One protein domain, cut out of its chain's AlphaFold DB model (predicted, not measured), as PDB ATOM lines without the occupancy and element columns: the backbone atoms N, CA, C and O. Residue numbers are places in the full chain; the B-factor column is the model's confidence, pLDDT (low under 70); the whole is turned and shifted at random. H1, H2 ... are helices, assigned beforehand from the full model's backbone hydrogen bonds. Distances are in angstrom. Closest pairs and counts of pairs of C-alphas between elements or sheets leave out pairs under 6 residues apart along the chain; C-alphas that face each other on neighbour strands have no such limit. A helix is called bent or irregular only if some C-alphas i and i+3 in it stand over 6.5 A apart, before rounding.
ATOM      1  N   THR A   2     -43.487 -50.802  14.958       64.56
ATOM      2  CA  THR A   2     -43.346 -49.427  14.421       64.56
ATOM      3  C   THR A   2     -44.666 -48.750  14.028       64.56
ATOM      4  O   THR A   2     -44.871 -47.595  14.379       64.56
ATOM      5  N   THR A   3     -45.601 -49.465  13.392       74.06
ATOM      6  CA  THR A   3     -46.923 -48.921  13.017       74.06
ATOM      7  C   THR A   3     -47.719 -48.383  14.210       74.06
ATOM      8  O   THR A   3     -48.429 -47.396  14.065       74.06
ATOM      9  N   LEU A   4     -47.588 -48.991  15.397       75.06
ATOM     10  CA  LEU A   4     -48.286 -48.530  16.600       75.06
ATOM     11  C   LEU A   4     -47.701 -47.205  17.104       75.06
ATOM     12  O   LEU A   4     -48.456 -46.294  17.427       75.06
ATOM     13  N   PHE A   5     -46.370 -47.070  17.094       71.00
ATOM     14  CA  PHE A   5     -45.694 -45.809  17.411       71.00
ATOM     15  C   PHE A   5     -46.038 -44.707  16.399       71.00
ATOM     16  O   PHE A   5     -46.339 -43.592  16.810       71.00
ATOM     17  N   LEU A   6     -46.085 -45.024  15.098       76.62
ATOM     18  CA  LEU A   6     -46.507 -44.086  14.051       76.62
ATOM     19  C   LEU A   6     -47.948 -43.595  14.273       76.62
ATOM     20  O   LEU A   6     -48.194 -42.391  14.262       76.62
ATOM     21  N   VAL A   7     -48.898 -44.510  14.492       78.94
ATOM     22  CA  VAL A   7     -50.313 -44.160  14.704       78.94
ATOM     23  C   VAL A   7     -50.486 -43.328  15.975       78.94
ATOM     24  O   VAL A   7     -51.150 -42.292  15.935       78.94
ATOM     25  N   LEU A   8     -49.848 -43.722  17.082       78.19
ATOM     26  CA  LEU A   8     -49.910 -42.973  18.336       78.19
ATOM     27  C   LEU A   8     -49.299 -41.568  18.184       78.19
ATOM     28  O   LEU A   8     -49.879 -40.598  18.668       78.19
ATOM     29  N   GLN A   9     -48.188 -41.446  17.451       71.75
ATOM     30  CA  GLN A   9     -47.543 -40.165  17.159       71.75
ATOM     31  C   GLN A   9     -48.435 -39.238  16.327       71.75
ATOM     32  O   GLN A   9     -48.538 -38.054  16.641       71.75
ATOM     33  N   VAL A  10     -49.101 -39.757  15.288       80.69
ATOM     34  CA  VAL A  10     -50.043 -38.974  14.471       80.69
ATOM     35  C   VAL A  10     -51.218 -38.488  15.323       80.69
ATOM     36  O   VAL A  10     -51.571 -37.312  15.258       80.69
ATOM     37  N   VAL A  11     -51.777 -39.350  16.179       84.50
ATOM     38  CA  VAL A  11     -52.860 -38.974  17.103       84.50
ATOM     39  C   VAL A  11     -52.409 -37.883  18.083       84.50
ATOM     40  O   VAL A  11     -53.100 -36.875  18.225       84.50
ATOM     41  N   PHE A  12     -51.233 -38.015  18.706       78.06
ATOM     42  CA  PHE A  12     -50.689 -36.990  19.608       78.06
ATOM     43  C   PHE A  12     -50.404 -35.663  18.891       78.06
ATOM     44  O   PHE A  12     -50.772 -34.603  19.401       78.06
ATOM     45  N   ALA A  13     -49.809 -35.701  17.696       76.75
ATOM     46  CA  ALA A  13     -49.548 -34.504  16.899       76.75
ATOM     47  C   ALA A  13     -50.848 -33.768  16.540       76.75
ATOM     48  O   ALA A  13     -50.918 -32.547  16.677       76.75
ATOM     49  N   VAL A  14     -51.902 -34.496  16.153       82.06
ATOM     50  CA  VAL A  14     -53.226 -33.921  15.870       82.06
ATOM     51  C   VAL A  14     -53.859 -33.326  17.134       82.06
ATOM     52  O   VAL A  14     -54.336 -32.194  17.084       82.06
ATOM     53  N   ILE A  15     -53.812 -34.018  18.278       82.19
ATOM     54  CA  ILE A  15     -54.361 -33.514  19.552       82.19
ATOM     55  C   ILE A  15     -53.670 -32.214  19.986       82.19
ATOM     56  O   ILE A  15     -54.354 -31.246  20.332       82.19
ATOM     57  N   ILE A  16     -52.334 -32.146  19.941       76.00
ATOM     58  CA  ILE A  16     -51.603 -30.922  20.301       76.00
ATOM     59  C   ILE A  16     -51.826 -29.816  19.255       76.00
ATOM     60  O   ILE A  16     -52.049 -28.672  19.650       76.00
ATOM     61  N   THR A  17     -51.887 -30.134  17.953       77.81
ATOM     62  CA  THR A  17     -52.251 -29.155  16.904       77.81
ATOM     63  C   THR A  17     -53.614 -28.534  17.194       77.81
ATOM     64  O   THR A  17     -53.734 -27.313  17.262       77.81
ATOM     65  N   ILE A  18     -54.645 -29.355  17.417       78.81
ATOM     66  CA  ILE A  18     -56.004 -28.884  17.711       78.81
ATOM     67  C   ILE A  18     -56.018 -28.070  19.012       78.81
ATOM     68  O   ILE A  18     -56.657 -27.025  19.057       78.81
ATOM     69  N   SER A  19     -55.259 -28.476  20.034       73.62
ATOM     70  CA  SER A  19     -55.129 -27.732  21.301       73.62
ATOM     71  C   SER A  19     -54.432 -26.374  21.144       73.62
ATOM     72  O   SER A  19     -54.684 -25.457  21.925       73.62
ATOM     73  N   VAL A  20     -53.562 -26.219  20.142       74.75
ATOM     74  CA  VAL A  20     -52.958 -24.933  19.757       74.75
ATOM     75  C   VAL A  20     -53.930 -24.097  18.922       74.75
ATOM     76  O   VAL A  20     -54.049 -22.901  19.164       74.75
ATOM     77  N   LEU A  21     -54.682 -24.697  17.996       75.62
ATOM     78  CA  LEU A  21     -55.657 -23.972  17.168       75.62
ATOM     79  C   LEU A  21     -56.921 -23.546  17.941       75.62
ATOM     80  O   LEU A  21     -57.502 -22.510  17.622       75.62
ATOM     81  N   LEU A  22     -57.331 -24.289  18.979       70.94
ATOM     82  CA  LEU A  22     -58.426 -23.890  19.876       70.94
ATOM     83  C   LEU A  22     -58.047 -22.747  20.830       70.94
ATOM     84  O   LEU A  22     -58.942 -22.132  21.417       70.94
ATOM     85  N   GLN A  23     -56.756 -22.432  20.994       65.75
ATOM     86  CA  GLN A  23     -56.336 -21.224  21.705       65.75
ATOM     87  C   GLN A  23     -56.663 -20.013  20.835       65.75
ATOM     88  O   GLN A  23     -55.824 -19.542  20.070       65.75
ATOM     89  N   LYS A  24     -57.919 -19.557  20.961       53.97
ATOM     90  CA  LYS A  24     -58.551 -18.410  20.297       53.97
ATOM     91  C   LYS A  24     -57.509 -17.451  19.728       53.97
ATOM     92  O   LYS A  24     -56.939 -16.647  20.471       53.97
ATOM     93  N   SER A  25     -57.301 -17.532  18.413       59.00
ATOM     94  CA  SER A  25     -56.434 -16.645  17.641       59.00
ATOM     95  C   SER A  25     -57.015 -15.235  17.665       59.00
ATOM     96  O   SER A  25     -57.706 -14.786  16.754       59.00
ATOM     97  N   PHE A  49     -49.294 -10.655  27.018       71.81
ATOM     98  CA  PHE A  49     -48.390 -11.679  27.553       71.81
ATOM     99  C   PHE A  49     -48.885 -13.091  27.217       71.81
ATOM    100  O   PHE A  49     -48.114 -13.896  26.698       71.81
ATOM    101  N   LEU A  50     -50.183 -13.361  27.407       71.50
ATOM    102  CA  LEU A  50     -50.792 -14.642  27.028       71.50
ATOM    103  C   LEU A  50     -50.679 -14.897  25.517       71.50
ATOM    104  O   LEU A  50     -50.274 -15.984  25.116       71.50
ATOM    105  N   ALA A  51     -50.942 -13.889  24.678       72.81
ATOM    106  CA  ALA A  51     -50.786 -14.016  23.227       72.81
ATOM    107  C   ALA A  51     -49.336 -14.345  22.814       72.81
ATOM    108  O   ALA A  51     -49.118 -15.218  21.975       72.81
ATOM    109  N   LYS A  52     -48.338 -13.700  23.440       73.38
ATOM    110  CA  LYS A  52     -46.909 -14.000  23.230       73.38
ATOM    111  C   LYS A  52     -46.540 -15.419  23.690       73.38
ATOM    112  O   LYS A  52     -45.809 -16.107  22.980       73.38
ATOM    113  N   PHE A  53     -47.061 -15.874  24.831       77.38
ATOM    114  CA  PHE A  53     -46.815 -17.223  25.356       77.38
ATOM    115  C   PHE A  53     -47.414 -18.316  24.456       77.38
ATOM    116  O   PHE A  53     -46.715 -19.262  24.092       77.38
ATOM    117  N   THR A  54     -48.666 -18.154  24.013       75.19
ATOM    118  CA  THR A  54     -49.308 -19.055  23.041       75.19
ATOM    119  C   THR A  54     -48.574 -19.063  21.698       75.19
ATOM    120  O   THR A  54     -48.350 -20.135  21.143       75.19
ATOM    121  N   ALA A  55     -48.133 -17.906  21.188       74.75
ATOM    122  CA  ALA A  55     -47.354 -17.845  19.948       74.75
ATOM    123  C   ALA A  55     -46.017 -18.600  20.066       74.75
ATOM    124  O   ALA A  55     -45.667 -19.374  19.174       74.75
ATOM    125  N   ALA A  56     -45.305 -18.445  21.188       78.12
ATOM    126  CA  ALA A  56     -44.084 -19.200  21.465       78.12
ATOM    127  C   ALA A  56     -44.349 -20.715  21.555       78.12
ATOM    128  O   ALA A  56     -43.609 -21.496  20.960       78.12
ATOM    129  N   MET A  57     -45.430 -21.136  22.224       77.00
ATOM    130  CA  MET A  57     -45.838 -22.546  22.293       77.00
ATOM    131  C   MET A  57     -46.239 -23.122  20.927       77.00
ATOM    132  O   MET A  57     -45.887 -24.261  20.626       77.00
ATOM    133  N   GLY A  58     -46.906 -22.344  20.071       77.44
ATOM    134  CA  GLY A  58     -47.237 -22.751  18.702       77.44
ATOM    135  C   GLY A  58     -45.996 -22.958  17.829       77.44
ATOM    136  O   GLY A  58     -45.884 -23.976  17.148       77.44
ATOM    137  N   ILE A  59     -45.022 -22.044  17.901       80.94
ATOM    138  CA  ILE A  59     -43.731 -22.187  17.203       80.94
ATOM    139  C   ILE A  59     -42.966 -23.409  17.734       80.94
ATOM    140  O   ILE A  59     -42.487 -24.229  16.949       80.94
ATOM    141  N   LEU A  60     -42.900 -23.575  19.059       80.88
ATOM    142  CA  LEU A  60     -42.235 -24.709  19.701       80.88
ATOM    143  C   LEU A  60     -42.883 -26.050  19.315       80.88
ATOM    144  O   LEU A  60     -42.172 -27.030  19.096       80.88
ATOM    145  N   PHE A  61     -44.209 -26.088  19.160       76.50
ATOM    146  CA  PHE A  61     -44.942 -27.259  18.682       76.50
ATOM    147  C   PHE A  61     -44.588 -27.638  17.231       76.50
ATOM    148  O   PHE A  61     -44.341 -28.815  16.946       76.50
ATOM    149  N   VAL A  62     -44.512 -26.661  16.319       79.00
ATOM    150  CA  VAL A  62     -44.106 -26.903  14.921       79.00
ATOM    151  C   VAL A  62     -42.669 -27.430  14.859       79.00
ATOM    152  O   VAL A  62     -42.404 -28.410  14.159       79.00
ATOM    153  N   ILE A  63     -41.754 -26.850  15.644       86.00
ATOM    154  CA  ILE A  63     -40.364 -27.320  15.745       86.00
ATOM    155  C   ILE A  63     -40.313 -28.754  16.290       86.00
ATOM    156  O   ILE A  63     -39.631 -29.596  15.713       86.00
ATOM    157  N   ASN A  64     -41.060 -29.067  17.354       78.31
ATOM    158  CA  ASN A  64     -41.096 -30.410  17.943       78.31
ATOM    159  C   ASN A  64     -41.608 -31.459  16.936       78.31
ATOM    160  O   ASN A  64     -40.981 -32.504  16.754       78.31
ATOM    161  N   THR A  65     -42.674 -31.127  16.199       76.75
ATOM    162  CA  THR A  65     -43.218 -31.961  15.114       76.75
ATOM    163  C   THR A  65     -42.175 -32.227  14.026       76.75
ATOM    164  O   THR A  65     -42.011 -33.369  13.595       76.75
ATOM    165  N   LEU A  66     -41.428 -31.199  13.610       82.12
ATOM    166  CA  LEU A  66     -40.389 -31.323  12.586       82.12
ATOM    167  C   LEU A  66     -39.185 -32.152  13.067       82.12
ATOM    168  O   LEU A  66     -38.664 -32.971  12.310       82.12
ATOM    169  N   VAL A  67     -38.774 -31.988  14.329       82.62
ATOM    170  CA  VAL A  67     -37.692 -32.773  14.945       82.62
ATOM    171  C   VAL A  67     -38.068 -34.254  15.019       82.62
ATOM    172  O   VAL A  67     -37.274 -35.095  14.595       82.62
ATOM    173  N   LEU A  68     -39.276 -34.597  15.478       71.44
ATOM    174  CA  LEU A  68     -39.713 -35.997  15.524       71.44
ATOM    175  C   LEU A  68     -39.885 -36.604  14.126       71.44
ATOM    176  O   LEU A  68     -39.501 -37.756  13.923       71.44
ATOM    177  N   ALA A  69     -40.376 -35.839  13.146       74.06
ATOM    178  CA  ALA A  69     -40.412 -36.283  11.752       74.06
ATOM    179  C   ALA A  69     -38.999 -36.568  11.201       74.06
ATOM    180  O   ALA A  69     -38.800 -37.551  10.485       74.06
ATOM    181  N   TYR A  70     -38.003 -35.753  11.565       77.12
ATOM    182  CA  TYR A  70     -36.612 -35.957  11.158       77.12
ATOM    183  C   TYR A  70     -35.968 -37.185  11.823       77.12
ATOM    184  O   TYR A  70     -35.312 -37.968  11.135       77.12
ATOM    185  N   PHE A  71     -36.178 -37.404  13.127       76.38
ATOM    186  CA  PHE A  71     -35.723 -38.625  13.811       76.38
ATOM    187  C   PHE A  71     -36.382 -39.883  13.232       76.38
ATOM    188  O   PHE A  71     -35.676 -40.796  12.810       76.38
ATOM    189  N   TYR A  72     -37.709 -39.882  13.068       67.38
ATOM    190  CA  TYR A  72     -38.433 -41.012  12.480       67.38
ATOM    191  C   TYR A  72     -37.937 -41.356  11.061       67.38
ATOM    192  O   TYR A  72     -37.811 -42.528  10.705       67.38
ATOM    193  N   GLN A  73     -37.581 -40.347  10.258       65.69
ATOM    194  CA  GLN A  73     -37.002 -40.565   8.930       65.69
ATOM    195  C   GLN A  73     -35.546 -41.054   8.947       65.69
ATOM    196  O   GLN A  73     -35.119 -41.645   7.955       65.69
ATOM    197  N   GLN A  74     -34.777 -40.850  10.019       63.38
ATOM    198  CA  GLN A  74     -33.459 -41.480  10.174       63.38
ATOM    199  C   GLN A  74     -33.611 -42.972  10.497       63.38
ATOM    200  O   GLN A  74     -33.027 -43.810   9.802       63.38
ATOM    201  N   ASP A  75     -34.478 -43.308  11.455       61.03
ATOM    202  CA  ASP A  75     -34.771 -44.697  11.827       61.03
ATOM    203  C   ASP A  75     -35.332 -45.488  10.635       61.03
ATOM    204  O   ASP A  75     -34.861 -46.589  10.330       61.03
ATOM    205  N   ALA A  76     -36.263 -44.895   9.877       59.28
ATOM    206  CA  ALA A  76     -36.821 -45.498   8.668       59.28
ATOM    207  C   ALA A  76     -35.756 -45.767   7.585       59.28
ATOM    208  O   ALA A  76     -35.773 -46.829   6.956       59.28
ATOM    209  N   LYS A  77     -34.801 -44.848   7.377       58.00
ATOM    210  CA  LYS A  77     -33.745 -45.004   6.360       58.00
ATOM    211  C   LYS A  77     -32.795 -46.157   6.668       58.00
ATOM    212  O   LYS A  77     -32.425 -46.870   5.736       58.00
ATOM    213  N   SER A  78     -32.458 -46.379   7.943       59.88
ATOM    214  CA  SER A  78     -31.548 -47.463   8.355       59.88
ATOM    215  C   SER A  78     -32.033 -48.851   7.905       59.88
ATOM    216  O   SER A  78     -31.249 -49.653   7.410       59.88
ATOM    217  N   SER A  79     -33.342 -49.108   8.003       59.72
ATOM    218  CA  SER A  79     -33.938 -50.418   7.710       59.72
ATOM    219  C   SER A  79     -34.478 -50.540   6.277       59.72
ATOM    220  O   SER A  79     -34.554 -51.645   5.743       59.72
ATOM    221  N   VAL A  80     -34.853 -49.429   5.628       61.03
ATOM    222  CA  VAL A  80     -35.362 -49.454   4.242       61.03
ATOM    223  C   VAL A  80     -34.230 -49.568   3.217       61.03
ATOM    224  O   VAL A  80     -34.378 -50.330   2.266       61.03
ATOM    225  N   VAL A  81     -33.088 -48.896   3.414       63.03
ATOM    226  CA  VAL A  81     -31.929 -49.036   2.505       63.03
ATOM    227  C   VAL A  81     -31.386 -50.466   2.519       63.03
ATOM    228  O   VAL A  81     -31.080 -51.014   1.461       63.03
ATOM    229  N   ASP A  82     -31.326 -51.092   3.697       64.12
ATOM    230  CA  ASP A  82     -30.894 -52.483   3.816       64.12
ATOM    231  C   ASP A  82     -31.906 -53.444   3.170       64.12
ATOM    232  O   ASP A  82     -31.516 -54.272   2.352       64.12
ATOM    233  N   ARG A  83     -33.221 -53.262   3.388       62.44
ATOM    234  CA  ARG A  83     -34.251 -54.062   2.692       62.44
ATOM    235  C   ARG A  83     -34.193 -53.943   1.167       62.44
ATOM    236  O   ARG A  83     -34.257 -54.970   0.502       62.44
ATOM    237  N   VAL A  84     -33.996 -52.747   0.606       61.50
ATOM    238  CA  VAL A  84     -33.819 -52.574  -0.853       61.50
ATOM    239  C   VAL A  84     -32.575 -53.323  -1.350       61.50
ATOM    240  O   VAL A  84     -32.594 -53.911  -2.431       61.50
ATOM    241  N   LYS A  85     -31.501 -53.365  -0.555       60.34
ATOM    242  CA  LYS A  85     -30.276 -54.106  -0.886       60.34
ATOM    243  C   LYS A  85     -30.447 -55.625  -0.750       60.34
ATOM    244  O   LYS A  85     -29.873 -56.363  -1.553       60.34
ATOM    245  N   ILE A  86     -31.243 -56.086   0.215       60.16
ATOM    246  CA  ILE A  86     -31.625 -57.493   0.388       60.16
ATOM    247  C   ILE A  86     -32.534 -57.945  -0.759       60.16
ATOM    248  O   ILE A  86     -32.236 -58.966  -1.366       60.16
ATOM    249  N   GLU A  87     -33.561 -57.185  -1.143       59.69
ATOM    250  CA  GLU A  87     -34.421 -57.527  -2.290       59.69
ATOM    251  C   GLU A  87     -33.648 -57.493  -3.622       59.69
ATOM    252  O   GLU A  87     -33.811 -58.389  -4.448       59.69
ATOM    253  N   ALA A  88     -32.698 -56.565  -3.788       57.91
ATOM    254  CA  ALA A  88     -31.780 -56.558  -4.932       57.91
ATOM    255  C   ALA A  88     -30.794 -57.752  -4.969       57.91
ATOM    256  O   ALA A  88     -30.206 -58.016  -6.018       57.91
ATOM    257  N   ASN A  89     -30.603 -58.481  -3.861       54.78
ATOM    258  CA  ASN A  89     -29.772 -59.696  -3.802       54.78
ATOM    259  C   ASN A  89     -30.590 -60.999  -3.697       54.78
ATOM    260  O   ASN A  89     -30.094 -62.057  -4.084       54.78
ATOM    261  N   ALA A  90     -31.845 -60.944  -3.242       52.69
ATOM    262  CA  ALA A  90     -32.716 -62.108  -3.063       52.69
ATOM    263  C   ALA A  90     -33.075 -62.808  -4.388       52.69
ATOM    264  O   ALA A  90     -33.346 -64.005  -4.398       52.69
TER     265      ALA A  90
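Overview. This is residues 2 to 25 and 49 to 90 of the 176 residues of the protein "Protein-export membrane protein SecG" of Campylobacter gracilis RM3268 (UniProt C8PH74). What shape do these atoms make? One long helix, H2, makes the length of a rod, and a shorter helix, H1, packs side by side with part of it, running the opposite way. Does anything stick out? Residues 77 to 90, the last stretch of H2, stand free beyond a kink near residue 76. What is it built of, and how compact is it? The printed part has 66 residues, with two named helices in the order H1, H2 and no named strand, class all helix. It is extended, with a radius of gyration of the C-alphas of 17.3 A and spans of 60 by 18 by 13 A.

Arrangement. How do the helices stand to each other? H1, residues 2 to 21, and H2, residues 49 to 90, touch, and their closest C-alphas, those of Val 20 and Gly 58, are 6.2 A apart. They run opposite ways at a shallow tilt of 19 degrees. With which residues do the two helices touch? H1 touches H2 with residues 13 to 20 alone, and H2 touches H1 with residues 54 to 65 alone. What do the backbones show? In H1 every O i to N i+4 pair is within hydrogen-bond range; in H2, 36 of 38 are.

Along the chain. Where does the first helix lie? H1 begins at C-alpha 2, (-43.346, -49.427, 14.421), and measures 28.4 A to C-alpha 21. And the second? H2 measures 61.0 A from C-alpha 49 to C-alpha 90, (-32.716, -62.108, -3.063). It has a kink of 28 degrees near residue 76 and is neither bent nor irregular, but only just: C-alphas 78 and 81 are 6.1 A apart.

Size, cuts and confidence. How far does it reach? The two C-alphas farthest apart, those of Phe 49 and Ala 90, are 61.0 A apart. Where is the cut? Residues 26 to 48 are not printed, and C-alphas 25 and 49 are 13.7 A apart across it. Where is confidence low? Residue 2, residues 23 to 25 and residues 72 to 90 have pLDDT under 70.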